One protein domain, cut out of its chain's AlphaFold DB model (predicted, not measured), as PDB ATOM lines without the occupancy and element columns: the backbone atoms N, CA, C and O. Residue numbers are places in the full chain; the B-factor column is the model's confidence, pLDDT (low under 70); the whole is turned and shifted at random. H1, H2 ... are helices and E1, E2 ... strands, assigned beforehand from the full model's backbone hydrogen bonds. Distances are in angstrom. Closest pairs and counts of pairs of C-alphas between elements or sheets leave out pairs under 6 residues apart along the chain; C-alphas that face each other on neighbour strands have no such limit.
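What this domain is: This is residues 3 to 96 of the 97 residues of an uncharacterized protein of Klebsiella pneumoniae (UniProt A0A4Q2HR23). A small, strongly twisted sheet of four strands has helix H3 over one face, while the long helix H1 starts beside the end of H3 and runs away from it to a corner with the short helix H2. From H2 the chain comes back through a long link to the sheet's edge strand E1, and short H4 sits at the far end of E1 and E2. The printed part has 94 residues with four named helices and four named strands, in the order H1 H2 E1 H3 E2 H4 E3 E4. The sheet is mixed, in the order E1 E2 E3 E4, and the class is mixed, helices and strands. The whole is compact, with a radius of gyration of the C-alphas of 14.2 A and spans of 38 by 30 by 19 A.

How they stand to each other: H1, residues 3 to 18, is close to but not clearly touching H2, residues 22 to 29; their closest C-alphas, of Met 17 and Lys 23, are 6.3 A apart, and their lines are about perpendicular at 81 degrees. With residues 3 to 7 alone H1 touches H3, residues 48 to 58, the closest C-alphas being those of Lys 3 and Tyr 57, 5.2 A apart. They run the same way at a steep tilt of 69 degrees, only just short of about perpendicular. E1, residues 41 to 45, is parallel to E2, residues 68 to 72, at 25 degrees, with N 43 and O 69 2.8 A apart, within hydrogen-bond range. E1, H3 and E2 form a strand-helix-strand unit, two parallel neighbour strands with a helix between, and its crossover is right-handed. E3, residues 85 to 87, is antiparallel to E2, with N 70 and O 86 at 2.8 A. E3 and E4, residues 90 to 95, form a hairpin, with N 95 and O 85 at 2.8 A. H3 is on one face of this sheet, giving two layers, a helix layer and a sheet layer. Its height over the sheet is 7.6 A, and it runs along the strands, at 6 degrees to E2 on the local plane. H1 only grazes the sheet with residues 6 to 14, and H4, residues 73 to 79, only grazes it with residues 73 to 76. H2 is not on the sheet. In H1, H2, H3 and H4 every O i to N i+4 pair is within hydrogen-bond range.

Where its parts are: H1 begins at C-alpha 3 (145.003, 146.722, 60.523) and is 22.7 A long; H2 is 10.5 A. E1 is 13.1 A long, H3 15.2 A, E2 14.0 A and H4 10.3 A, H4 beginning at C-alpha 73 (131.480, 132.458, 55.828). E3 is 6.6 A long, and E4, 9.8 A, ends at C-alpha 95 (132.674, 139.351, 42.064).

The domain as a whole: The C-alphas farthest apart, of Gly 33 and Ser 49, are 38.7 A from each other. The printed part has no cut. The link from H2 to E1, 11 residues, is long. The mean pLDDT of the printed part is 88.9, and no printed residue is under 70.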
ATOM      1  N   LYS A   3     144.597 146.381  61.899       85.00
ATOM      2  CA  LYS A   3     145.003 146.722  60.523       85.00
ATOM      3  C   LYS A   3     146.438 146.293  60.190       85.00
ATOM      4  O   LYS A   3     146.622 145.508  59.272       85.00
ATOM      5  N   GLU A   4     147.425 146.704  60.988       88.25
ATOM      6  CA  GLU A   4     148.837 146.335  60.769       88.25
ATOM      7  C   GLU A   4     149.065 144.818  60.747       88.25
ATOM      8  O   GLU A   4     149.920 144.311  60.026       88.25
ATOM      9  N   VAL A   5     148.303 144.066  61.549       90.62
ATOM     10  CA  VAL A   5     148.392 142.601  61.579       90.62
ATOM     11  C   VAL A   5     147.887 142.008  60.263       90.62
ATOM     12  O   VAL A   5     148.488 141.066  59.752       90.62
ATOM     13  N   LEU A   6     146.801 142.549  59.707       90.81
ATOM     14  CA  LEU A   6     146.257 142.117  58.418       90.81
ATOM     15  C   LEU A   6     147.182 142.498  57.257       90.81
ATOM     16  O   LEU A   6     147.433 141.666  56.391       90.81
ATOM     17  N   GLU A   7     147.757 143.700  57.279       90.88
ATOM     18  CA  GLU A   7     148.755 144.137  56.294       90.88
ATOM     19  C   GLU A   7     149.995 143.238  56.320       90.88
ATOM     20  O   GLU A   7     150.405 142.719  55.286       90.88
ATOM     21  N   LYS A   8     150.539 142.945  57.509       91.12
ATOM     22  CA  LYS A   8     151.660 142.001  57.662       91.12
ATOM     23  C   LYS A   8     151.322 140.603  57.143       91.12
ATOM     24  O   LYS A   8     152.208 139.926  56.632       91.12
ATOM     25  N   LYS A   9     150.069 140.151  57.268       90.69
ATOM     26  CA  LYS A   9     149.625 138.871  56.688       90.69
ATOM     27  C   LYS A   9     149.623 138.912  55.160       90.69
ATOM     28  O   LYS A   9     150.086 137.951  54.559       90.69
ATOM     29  N   ILE A  10     149.139 140.000  54.558       91.88
ATOM     30  CA  ILE A  10     149.157 140.191  53.099       91.88
ATOM     31  C   ILE A  10     150.599 140.197  52.587       91.88
ATOM     32  O   ILE A  10     150.912 139.434  51.681       91.88
ATOM     33  N   ILE A  11     151.485 140.976  53.219       90.19
ATOM     34  CA  ILE A  11     152.907 141.056  52.845       90.19
ATOM     35  C   ILE A  11     153.564 139.678  52.918       90.19
ATOM     36  O   ILE A  11     154.093 139.204  51.925       90.19
ATOM     37  N   ARG A  12     153.439 138.979  54.055       89.44
ATOM     38  CA  ARG A  12     154.021 137.636  54.216       89.44
ATOM     39  C   ARG A  12     153.502 136.636  53.191       89.44
ATOM     40  O   ARG A  12     154.246 135.750  52.784       89.44
ATOM     41  N   TYR A  13     152.223 136.730  52.830       88.94
ATOM     42  CA  TYR A  13     151.661 135.865  51.805       88.94
ATOM     43  C   TYR A  13     152.253 136.198  50.434       88.94
ATOM     44  O   TYR A  13     152.685 135.283  49.743       88.94
ATOM     45  N   ASN A  14     152.343 137.478  50.067       87.38
ATOM     46  CA  ASN A  14     152.985 137.901  48.822       87.38
ATOM     47  C   ASN A  14     154.439 137.422  48.758       87.38
ATOM     48  O   ASN A  14     154.778 136.722  47.811       87.38
ATOM     49  N   ASP A  15     155.234 137.664  49.806       88.44
ATOM     50  CA  ASP A  15     156.631 137.218  49.896       88.44
ATOM     51  C   ASP A  15     156.757 135.695  49.716       88.44
ATOM     52  O   ASP A  15     157.601 135.207  48.967       88.44
ATOM     53  N   PHE A  16     155.887 134.920  50.379       86.81
ATOM     54  CA  PHE A  16     155.857 133.463  50.232       86.81
ATOM     55  C   PHE A  16     155.530 133.039  48.795       86.81
ATOM     56  O   PHE A  16     156.110 132.082  48.280       86.81
ATOM     57  N   MET A  17     154.594 133.738  48.154       84.62
ATOM     58  CA  MET A  17     154.153 133.420  46.806       84.62
ATOM     59  C   MET A  17     155.150 133.868  45.734       84.62
ATOM     60  O   MET A  17     155.161 133.260  44.668       84.62
ATOM     61  N   THR A  18     155.976 134.886  45.959       82.62
ATOM     62  CA  THR A  18     156.961 135.352  44.966       82.62
ATOM     63  C   THR A  18     158.353 134.793  45.151       82.62
ATOM     64  O   THR A  18     159.152 134.844  44.216       82.62
ATOM     65  N   GLN A  19     158.631 134.169  46.293       85.25
ATOM     66  CA  GLN A  19     159.870 133.438  46.486       85.25
ATOM     67  C   GLN A  19     159.997 132.280  45.479       85.25
ATOM     68  O   GLN A  19     159.143 131.391  45.386       85.25
ATOM     69  N   GLU A  20     161.106 132.274  44.740       81.12
ATOM     70  CA  GLU A  20     161.402 131.259  43.733       81.12
ATOM     71  C   GLU A  20     161.394 129.845  44.343       81.12
ATOM     72  O   GLU A  20     161.859 129.614  45.462       81.12
ATOM     73  N   GLY A  21     160.798 128.888  43.631       81.69
ATOM     74  CA  GLY A  21     160.697 127.492  44.064       81.69
ATOM     75  C   GLY A  21     159.660 127.205  45.161       81.69
ATOM     76  O   GLY A  21     159.207 126.066  45.258       81.69
ATOM     77  N   LYS A  22     159.190 128.200  45.934       84.88
ATOM     78  CA  LYS A  22     158.238 127.960  47.039       84.88
ATOM     79  C   LYS A  22     156.870 127.471  46.585       84.88
ATOM     80  O   LYS A  22     156.310 126.579  47.218       84.88
ATOM     81  N   LYS A  23     156.353 127.974  45.459       84.00
ATOM     82  CA  LYS A  23     155.103 127.454  44.873       84.00
ATOM     83  C   LYS A  23     155.229 125.982  44.480       84.00
ATOM     84  O   LYS A  23     154.315 125.202  44.724       84.00
ATOM     85  N   ALA A  24     156.358 125.601  43.880       84.31
ATOM     86  CA  ALA A  24     156.611 124.229  43.442       84.31
ATOM     87  C   ALA A  24     156.780 123.272  44.634       84.31
ATOM     88  O   ALA A  24     156.225 122.170  44.625       84.31
ATOM     89  N   ASP A  25     157.484 123.725  45.670       86.25
ATOM     90  CA  ASP A  25     157.643 123.026  46.944       86.25
ATOM     91  C   ASP A  25     156.286 122.809  47.633       86.25
ATOM     92  O   ASP A  25     155.916 121.677  47.952       86.25
ATOM     93  N   TYR A  26     155.485 123.871  47.763       85.50
ATOM     94  CA  TYR A  26     154.139 123.803  48.332       85.50
ATOM     95  C   TYR A  26     153.227 122.859  47.544       85.50
ATOM     96  O   TYR A  26     152.549 122.025  48.135       85.50
ATOM     97  N   ARG A  27     153.244 122.945  46.210       86.19
ATOM     98  CA  ARG A  27     152.476 122.069  45.315       86.19
ATOM     99  C   ARG A  27     152.807 120.593  45.549       86.19
ATOM    100  O   ARG A  27     151.895 119.774  45.652       86.19
ATOM    101  N   THR A  28     154.097 120.277  45.668       86.31
ATOM    102  CA  THR A  28     154.587 118.918  45.949       86.31
ATOM    103  C   THR A  28     154.062 118.420  47.292       86.31
ATOM    104  O   THR A  28     153.467 117.348  47.363       86.31
ATOM    105  N   HIS A  29     154.203 119.227  48.344       88.50
ATOM    106  CA  HIS A  29     153.749 118.869  49.688       88.50
ATOM    107  C   HIS A  29     152.223 118.767  49.805       88.50
ATOM    108  O   HIS A  29     151.717 117.921  50.536       88.50
ATOM    109  N   ALA A  30     151.481 119.599  49.075       85.69
ATOM    110  CA  ALA A  30     150.023 119.584  49.053       85.69
ATOM    111  C   ALA A  30     149.434 118.473  48.159       85.69
ATOM    112  O   ALA A  30     148.214 118.349  48.078       85.69
ATOM    113  N   GLY A  31     150.270 117.687  47.467       86.62
ATOM    114  CA  GLY A  31     149.815 116.617  46.573       86.62
ATOM    115  C   GLY A  31     149.098 117.124  45.317       86.62
ATOM    116  O   GLY A  31     148.254 116.430  44.752       86.62
ATOM    117  N   MET A  32     149.397 118.346  44.877       86.00
ATOM    118  CA  MET A  32     148.762 118.965  43.716       86.00
ATOM    119  C   MET A  32     149.421 118.476  42.417       86.00
ATOM    120  O   MET A  32     150.546 118.853  42.088       86.00
ATOM    121  N   GLY A  33     148.704 117.653  41.647       84.12
ATOM    122  CA  GLY A  33     149.216 117.062  40.400       84.12
ATOM    123  C   GLY A  33     149.426 118.051  39.246       84.12
ATOM    124  O   GLY A  33     150.191 117.768  38.328       84.12
ATOM    125  N   TYR A  34     148.802 119.230  39.306       81.62
ATOM    126  CA  TYR A  34     148.848 120.252  38.260       81.62
ATOM    127  C   TYR A  34     149.312 121.590  38.827       81.62
ATOM    128  O   TYR A  34     149.127 121.878  40.012       81.62
ATOM    129  N   GLU A  35     149.946 122.405  37.987       79.81
ATOM    130  CA  GLU A  35     150.298 123.770  38.362       79.81
ATOM    131  C   GLU A  35     149.035 124.622  38.509       79.81
ATOM    132  O   GLU A  35     148.155 124.608  37.648       79.81
ATOM    133  N   ILE A  36     148.955 125.369  39.613       80.56
ATOM    134  CA  ILE A  36     147.900 126.355  39.832       80.56
ATOM    135  C   ILE A  36     148.409 127.699  39.295       80.56
ATOM    136  O   ILE A  36     149.319 128.279  39.899       80.56
ATOM    137  N   PRO A  37     147.828 128.219  38.197       76.06
ATOM    138  CA  PRO A  37     148.338 129.415  37.532       76.06
ATOM    139  C   PRO A  37     148.047 130.696  38.321       76.06
ATOM    140  O   PRO A  37     148.757 131.689  38.182       76.06
ATOM    141  N   ILE A  38     147.000 130.694  39.153       82.19
ATOM    142  CA  ILE A  38     146.509 131.887  39.845       82.19
ATOM    143  C   ILE A  38     146.306 131.570  41.323       82.19
ATOM    144  O   ILE A  38     145.532 130.686  41.683       82.19
ATOM    145  N   TRP A  39     146.964 132.350  42.174       85.75
ATOM    146  CA  TRP A  39     146.816 132.297  43.625       85.75
ATOM    147  C   TRP A  39     146.126 133.561  44.115       85.75
ATOM    148  O   TRP A  39     146.310 134.637  43.546       85.75
ATOM    149  N   ARG A  40     145.297 133.427  45.149       88.62
ATOM    150  CA  ARG A  40     144.483 134.511  45.708       88.62
ATOM    151  C   ARG A  40     144.427 134.350  47.222       88.62
ATOM    152  O   ARG A  40     144.328 133.227  47.712       88.62
ATOM    153  N   LEU A  41     144.442 135.457  47.957       91.94
ATOM    154  CA  LEU A  41     144.255 135.458  49.408       91.94
ATOM    155  C   LEU A  41     142.819 135.868  49.737       91.94
ATOM    156  O   LEU A  41     142.362 136.919  49.298       91.94
ATOM    157  N   VAL A  42     142.107 135.071  50.533       93.44
ATOM    158  CA  VAL A  42     140.718 135.361  50.919       93.44
ATOM    159  C   VAL A  42     140.610 135.472  52.435       93.44
ATOM    160  O   VAL A  42     140.890 134.519  53.161       93.44
ATOM    161  N   PHE A  43     140.171 136.629  52.926       94.62
ATOM    162  CA  PHE A  43     139.772 136.812  54.316       94.62
ATOM    163  C   PHE A  43     138.299 136.436  54.483       94.62
ATOM    164  O   PHE A  43     137.414 137.073  53.912       94.62
ATOM    165  N   VAL A  44     138.034 135.413  55.294       95.25
ATOM    166  CA  VAL A  44     136.672 134.948  55.573       95.25
ATOM    167  C   VAL A  44     136.176 135.547  56.886       95.25
ATOM    168  O   VAL A  44     136.748 135.313  57.952       95.25
ATOM    169  N   ALA A  45     135.109 136.334  56.810       95.50
ATOM    170  CA  ALA A  45     134.457 136.939  57.958       95.50
ATOM    171  C   ALA A  45     133.409 135.994  58.559       95.50
ATOM    172  O   ALA A  45     132.535 135.488  57.857       95.50
ATOM    173  N   GLY A  46     133.449 135.804  59.879       95.00
ATOM    174  CA  GLY A  46     132.453 134.996  60.596       95.00
ATOM    175  C   GLY A  46     131.101 135.691  60.818       95.00
ATOM    176  O   GLY A  46     130.152 135.046  61.247       95.00
ATOM    177  N   SER A  47     131.004 136.999  60.563       95.69
ATOM    178  CA  SER A  47     129.767 137.779  60.688       95.69
ATOM    179  C   SER A  47     129.827 139.055  59.847       95.69
ATOM    180  O   SER A  47     130.916 139.538  59.531       95.69
ATOM    181  N   GLU A  48     128.671 139.653  59.546       94.19
ATOM    182  CA  GLU A  48     128.583 140.921  58.799       94.19
ATOM    183  C   GLU A  48     129.335 142.072  59.476       94.19
ATOM    184  O   GLU A  48     129.963 142.899  58.816       94.19
ATOM    185  N   SER A  49     129.300 142.133  60.811       94.56
ATOM    186  CA  SER A  49     130.045 143.142  61.570       94.56
ATOM    187  C   SER A  49     131.554 143.001  61.337       94.56
ATOM    188  O   SER A  49     132.242 143.987  61.067       94.56
ATOM    189  N   ARG A  50     132.062 141.758  61.344       93.62
ATOM    190  CA  ARG A  50     133.470 141.465  61.047       93.62
ATOM    191  C   ARG A  50     133.821 141.728  59.588       93.62
ATOM    192  O   ARG A  50     134.914 142.215  59.326       93.62
ATOM    193  N   GLU A  51     132.919 141.458  58.649       94.44
ATOM    194  CA  GLU A  51     133.129 141.781  57.232       94.44
ATOM    195  C   GLU A  51     133.292 143.294  57.034       94.44
ATOM    196  O   GLU A  51     134.283 143.739  56.456       94.44
ATOM    197  N   LYS A  52     132.381 144.099  57.595       93.25
ATOM    198  CA  LYS A  52     132.462 145.571  57.559       93.25
ATOM    199  C   LYS A  52     133.753 146.081  58.201       93.25
ATOM    200  O   LYS A  52     134.389 146.999  57.680       93.25
ATOM    201  N   GLU A  53     134.164 145.477  59.314       93.25
ATOM    202  CA  GLU A  53     135.426 145.787  59.984       93.25
ATOM    203  C   GLU A  53     136.644 145.482  59.090       93.25
ATOM    204  O   GLU A  53     137.527 146.334  58.958       93.25
ATOM    205  N   LEU A  54     136.675 144.314  58.437       93.56
ATOM    206  CA  LEU A  54     137.739 143.927  57.504       93.56
ATOM    207  C   LEU A  54     137.810 144.872  56.306       93.56
ATOM    208  O   LEU A  54     138.899 145.344  55.988       93.56
ATOM    209  N   ILE A  55     136.670 145.200  55.689       92.62
ATOM    210  CA  ILE A  55     136.602 146.162  54.580       92.62
ATOM    211  C   ILE A  55     137.197 147.501  55.018       92.62
ATOM    212  O   ILE A  55     138.023 148.074  54.311       92.62
ATOM    213  N   ARG A  56     136.836 147.989  56.211       91.75
ATOM    214  CA  ARG A  56     137.362 149.250  56.745       91.75
ATOM    215  C   ARG A  56     138.875 149.210  56.954       91.75
ATOM    216  O   ARG A  56     139.544 150.192  56.645       91.75
ATOM    217  N   TYR A  57     139.420 148.121  57.497       91.81
ATOM    218  CA  TYR A  57     140.861 148.016  57.749       91.81
ATOM    219  C   TYR A  57     141.680 147.828  56.480       91.81
ATOM    220  O   TYR A  57     142.752 148.416  56.366       91.81
ATOM    221  N   LEU A  58     141.171 147.030  55.546       89.81
ATOM    222  CA  LEU A  58     141.857 146.690  54.306       89.81
ATOM    223  C   LEU A  58     141.673 147.752  53.215       89.81
ATOM    224  O   LEU A  58     142.366 147.717  52.201       89.81
ATOM    225  N   LYS A  59     140.798 148.741  53.433       86.12
ATOM    226  CA  LYS A  59     140.651 149.888  52.538       86.12
ATOM    227  C   LYS A  59     141.987 150.622  52.379       86.12
ATOM    228  O   LYS A  59     142.563 151.113  53.353       86.12
ATOM    229  N   GLY A  60     142.443 150.720  51.132       82.56
ATOM    230  CA  GLY A  60     143.693 151.390  50.766       82.56
ATOM    231  C   GLY A  60     144.958 150.568  51.026       82.56
ATOM    232  O   GLY A  60     146.053 151.091  50.843       82.56
ATOM    233  N   VAL A  61     144.835 149.302  51.440       86.88
ATOM    234  CA  VAL A  61     145.978 148.385  51.513       86.88
ATOM    235  C   VAL A  61     146.349 147.943  50.100       86.88
ATOM    236  O   VAL A  61     145.497 147.496  49.334       86.88
ATOM    237  N   SER A  62     147.629 148.072  49.755       80.12
ATOM    238  CA  SER A  62     148.152 147.622  48.465       80.12
ATOM    239  C   SER A  62     148.393 146.111  48.469       80.12
ATOM    240  O   SER A  62     148.971 145.572  49.411       80.12
ATOM    241  N   SER A  63     147.985 145.440  47.393       77.50
ATOM    242  CA  SER A  63     148.422 144.085  47.055       77.50
ATOM    243  C   SER A  63     148.576 144.002  45.541       77.50
ATOM    244  O   SER A  63     147.580 143.936  44.823       77.50
ATOM    245  N   GLN A  64     149.811 144.129  45.055       71.19
ATOM    246  CA  GLN A  64     150.098 144.242  43.619       71.19
ATOM    247  C   GLN A  64     150.234 142.881  42.928       71.19
ATOM    248  O   GLN A  64     149.907 142.767  41.753       71.19
ATOM    249  N   GLU A  65     150.680 141.852  43.649       79.94
ATOM    250  CA  GLU A  65     151.052 140.566  43.046       79.94
ATOM    251  C   GLU A  65     149.960 139.507  43.198       79.94
ATOM    252  O   GLU A  65     149.638 138.799  42.246       79.94
ATOM    253  N   ILE A  66     149.360 139.415  44.387       86.94
ATOM    254  CA  ILE A  66     148.286 138.468  44.677       86.94
ATOM    255  C   ILE A  66     146.987 139.240  44.923       86.94
ATOM    256  O   ILE A  66     146.931 140.088  45.822       86.94
ATOM    257  N   PRO A  67     145.903 138.931  44.192       90.31
ATOM    258  CA  PRO A  67     144.583 139.463  44.491       90.31
ATOM    259  C   PRO A  67     144.123 139.076  45.903       90.31
ATOM    260  O   PRO A  67     144.176 137.904  46.291       90.31
ATOM    261  N   VAL A  68     143.634 140.061  46.659       92.81
ATOM    262  CA  VAL A  68     143.119 139.861  48.018       92.81
ATOM    263  C   VAL A  68     141.623 140.138  48.042       92.81
ATOM    264  O   VAL A  68     141.164 141.186  47.579       92.81
ATOM    265  N   TYR A  69     140.870 139.210  48.623       94.12
ATOM    266  CA  TYR A  69     139.420 139.267  48.710       94.12
ATOM    267  C   TYR A  69     138.918 139.150  50.144       94.12
ATOM    268  O   TYR A  69     139.601 138.638  51.031       94.12
ATOM    269  N   ILE A  70     137.683 139.593  50.349       95.00
ATOM    270  CA  ILE A  70     136.907 139.417  51.573       95.00
ATOM    271  C   ILE A  70     135.599 138.716  51.198       95.00
ATOM    272  O   ILE A  70     135.014 139.026  50.163       95.00
ATOM    273  N   THR A  71     135.137 137.781  52.025       96.00
ATOM    274  CA  THR A  71     133.806 137.163  51.898       96.00
ATOM    275  C   THR A  71     133.249 136.820  53.275       96.00
ATOM    276  O   THR A  71     134.007 136.682  54.239       96.00
ATOM    277  N   LEU A  72     131.935 136.639  53.378       95.75
ATOM    278  CA  LEU A  72     131.307 136.048  54.554       95.75
ATOM    279  C   LEU A  72     131.405 134.524  54.515       95.75
ATOM    280  O   LEU A  72     131.321 133.906  53.456       95.75
ATOM    281  N   PHE A  73     131.535 133.912  55.692       95.06
ATOM    282  CA  PHE A  73     131.480 132.458  55.828       95.06
ATOM    283  C   PHE A  73     130.126 131.901  55.373       95.06
ATOM    284  O   PHE A  73     130.084 130.888  54.688       95.06
ATOM    285  N   GLN A  74     129.031 132.596  55.692       93.81
ATOM    286  CA  GLN A  74     127.685 132.202  55.263       93.81
ATOM    287  C   GLN A  74     127.537 132.214  53.738       93.81
ATOM    288  O   GLN A  74     126.968 131.281  53.182       93.81
ATOM    289  N   ASP A  75     128.118 133.207  53.060       93.88
ATOM    290  CA  ASP A  75     128.079 133.283  51.599       93.88
ATOM    291  C   ASP A  75     128.807 132.090  50.952       93.88
ATOM    292  O   ASP A  75     128.312 131.523  49.981       93.88
ATOM    293  N   ILE A  76     129.939 131.653  51.526       92.81
ATOM    294  CA  ILE A  76     130.658 130.449  51.069       92.81
ATOM    295  C   ILE A  76     129.778 129.200  51.194       92.81
ATOM    296  O   ILE A  76     129.794 128.356  50.302       92.81
ATOM    297  N   LEU A  77     129.039 129.066  52.300       93.81
ATOM    298  CA  LEU A  77     128.175 127.905  52.530       93.81
ATOM    299  C   LEU A  77     126.994 127.846  51.555       93.81
ATOM    300  O   LEU A  77     126.495 126.758  51.284       93.81
ATOM    301  N   GLN A  78     126.541 128.998  51.060       92.75
ATOM    302  CA  GLN A  78     125.437 129.078  50.106       92.75
ATOM    303  C   GLN A  78     125.901 128.845  48.671       92.75
ATOM    304  O   GLN A  78     125.331 128.011  47.974       92.75
ATOM    305  N   ASP A  79     126.916 129.588  48.228       91.00
ATOM    306  CA  ASP A  79     127.420 129.504  46.862       91.00
ATOM    307  C   ASP A  79     128.881 129.956  46.788       91.00
ATOM    308  O   ASP A  79     129.197 131.109  46.486       91.00
ATOM    309  N   GLN A  80     129.795 129.017  47.034       88.44
ATOM    310  CA  GLN A  80     131.236 129.263  46.981       88.44
ATOM    311  C   GLN A  80     131.728 129.735  45.598       88.44
ATOM    312  O   GLN A  80     132.785 130.354  45.509       88.44
ATOM    313  N   LEU A  81     131.000 129.451  44.514       88.50
ATOM    314  CA  LEU A  81     131.375 129.877  43.159       88.50
ATOM    315  C   LEU A  81     130.609 131.128  42.704       88.50
ATOM    316  O   LEU A  81     130.824 131.624  41.594       88.50
ATOM    317  N   GLY A  82     129.737 131.642  43.567       90.19
ATOM    318  CA  GLY A  82     128.892 132.788  43.309       90.19
ATOM    319  C   GLY A  82     129.631 134.120  43.363       90.19
ATOM    320  O   GLY A  82     130.827 134.227  43.649       90.19
ATOM    321  N   ASN A  83     128.871 135.187  43.121       94.06
ATOM    322  CA  ASN A  83     129.342 136.561  43.279       94.06
ATOM    323  C   ASN A  83     129.367 136.936  44.768       94.06
ATOM    324  O   ASN A  83     128.533 137.713  45.235       94.06
ATOM    325  N   ILE A  84     130.294 136.343  45.520       93.56
ATOM    326  CA  ILE A  84     130.372 136.480  46.981       93.56
ATOM    327  C   ILE A  84     131.628 137.214  47.461       93.56
ATOM    328  O   ILE A  84     131.679 137.683  48.597       93.56
ATOM    329  N   TYR A  85     132.621 137.385  46.589       94.81
ATOM    330  CA  TYR A  85     133.931 137.914  46.954       94.81
ATOM    331  C   TYR A  85     134.039 139.410  46.682       94.81
ATOM    332  O   TYR A  85     133.644 139.886  45.626       94.81
ATOM    333  N   ARG A  86     134.640 140.164  47.599       94.00
ATOM    334  CA  ARG A  86     134.925 141.599  47.441       94.00
ATOM    335  C   ARG A  86     136.424 141.814  47.343       94.00
ATOM    336  O   ARG A  86     137.139 141.454  48.274       94.00
ATOM    337  N   ASN A  87     136.913 142.386  46.245       92.31
ATOM    338  CA  ASN A  87     138.335 142.718  46.117       92.31
ATOM    339  C   ASN A  87     138.666 143.898  47.044       92.31
ATOM    340  O   ASN A  87     137.929 144.877  47.069       92.31
ATOM    341  N   ILE A  88     139.774 143.857  47.787       91.38
ATOM    342  CA  ILE A  88     140.144 144.969  48.684       91.38
ATOM    343  C   ILE A  88     140.408 146.296  47.943       91.38
ATOM    344  O   ILE A  88     140.265 147.363  48.537       91.38
ATOM    345  N   GLN A  89     140.761 146.237  46.653       89.12
ATOM    346  CA  GLN A  89     140.952 147.399  45.780       89.12
ATOM    347  C   GLN A  89     139.620 147.995  45.299       89.12
ATOM    348  O   GLN A  89     139.535 149.199  45.076       89.12
ATOM    349  N   ASN A  90     138.571 147.173  45.186       88.50
ATOM    350  CA  ASN A  90     137.207 147.606  44.877       88.50
ATOM    351  C   ASN A  90     136.192 146.827  45.740       88.50
ATOM    352  O   ASN A  90     135.556 145.887  45.261       88.50
ATOM    353  N   PRO A  91     136.046 147.178  47.033       87.31
ATOM    354  CA  PRO A  91     135.255 146.379  47.970       87.31
ATOM    355  C   PRO A  91     133.740 146.575  47.815       87.31
ATOM    356  O   PRO A  91     132.956 145.844  48.427       87.31
ATOM    357  N   ASN A  92     133.309 147.564  47.030       86.94
ATOM    358  CA  ASN A  92     131.894 147.893  46.861       86.94
ATOM    359  C   ASN A  92     131.167 146.862  45.993       86.94
ATOM    360  O   ASN A  92     129.982 146.603  46.203       86.94
ATOM    361  N   GLU A  93     131.890 146.219  45.086       89.25
ATOM    362  CA  GLU A  93     131.351 145.231  44.164       89.25
ATOM    363  C   GLU A  93     131.677 143.818  44.642       89.25
ATOM    364  O   GLU A  93     132.789 143.530  45.094       89.25
ATOM    365  N   LYS A  94     130.680 142.931  44.557       91.31
ATOM    366  CA  LYS A  94     130.914 141.496  44.690       91.31
ATOM    367  C   LYS A  94     131.225 140.918  43.314       91.31
ATOM    368  O   LYS A  94     130.555 141.238  42.335       91.31
ATOM    369  N   VAL A  95     132.213 140.041  43.264       90.94
ATOM    370  CA  VAL A  95     132.674 139.351  42.064       90.94
ATOM    371  C   VAL A  95     132.715 137.847  42.312       90.94
ATOM    372  O   VAL A  95     132.808 137.393  43.457       90.94
ATOM    373  N   ARG A  96     132.650 137.078  41.226       88.56
ATOM    374  CA  ARG A  96     133.009 135.657  41.206       88.56
ATOM    375  C   ARG A  96     134.471 135.472  40.807       88.56
ATOM    376  O   ARG A  96     135.118 136.406  40.328       88.56
TER     377      ARG A  96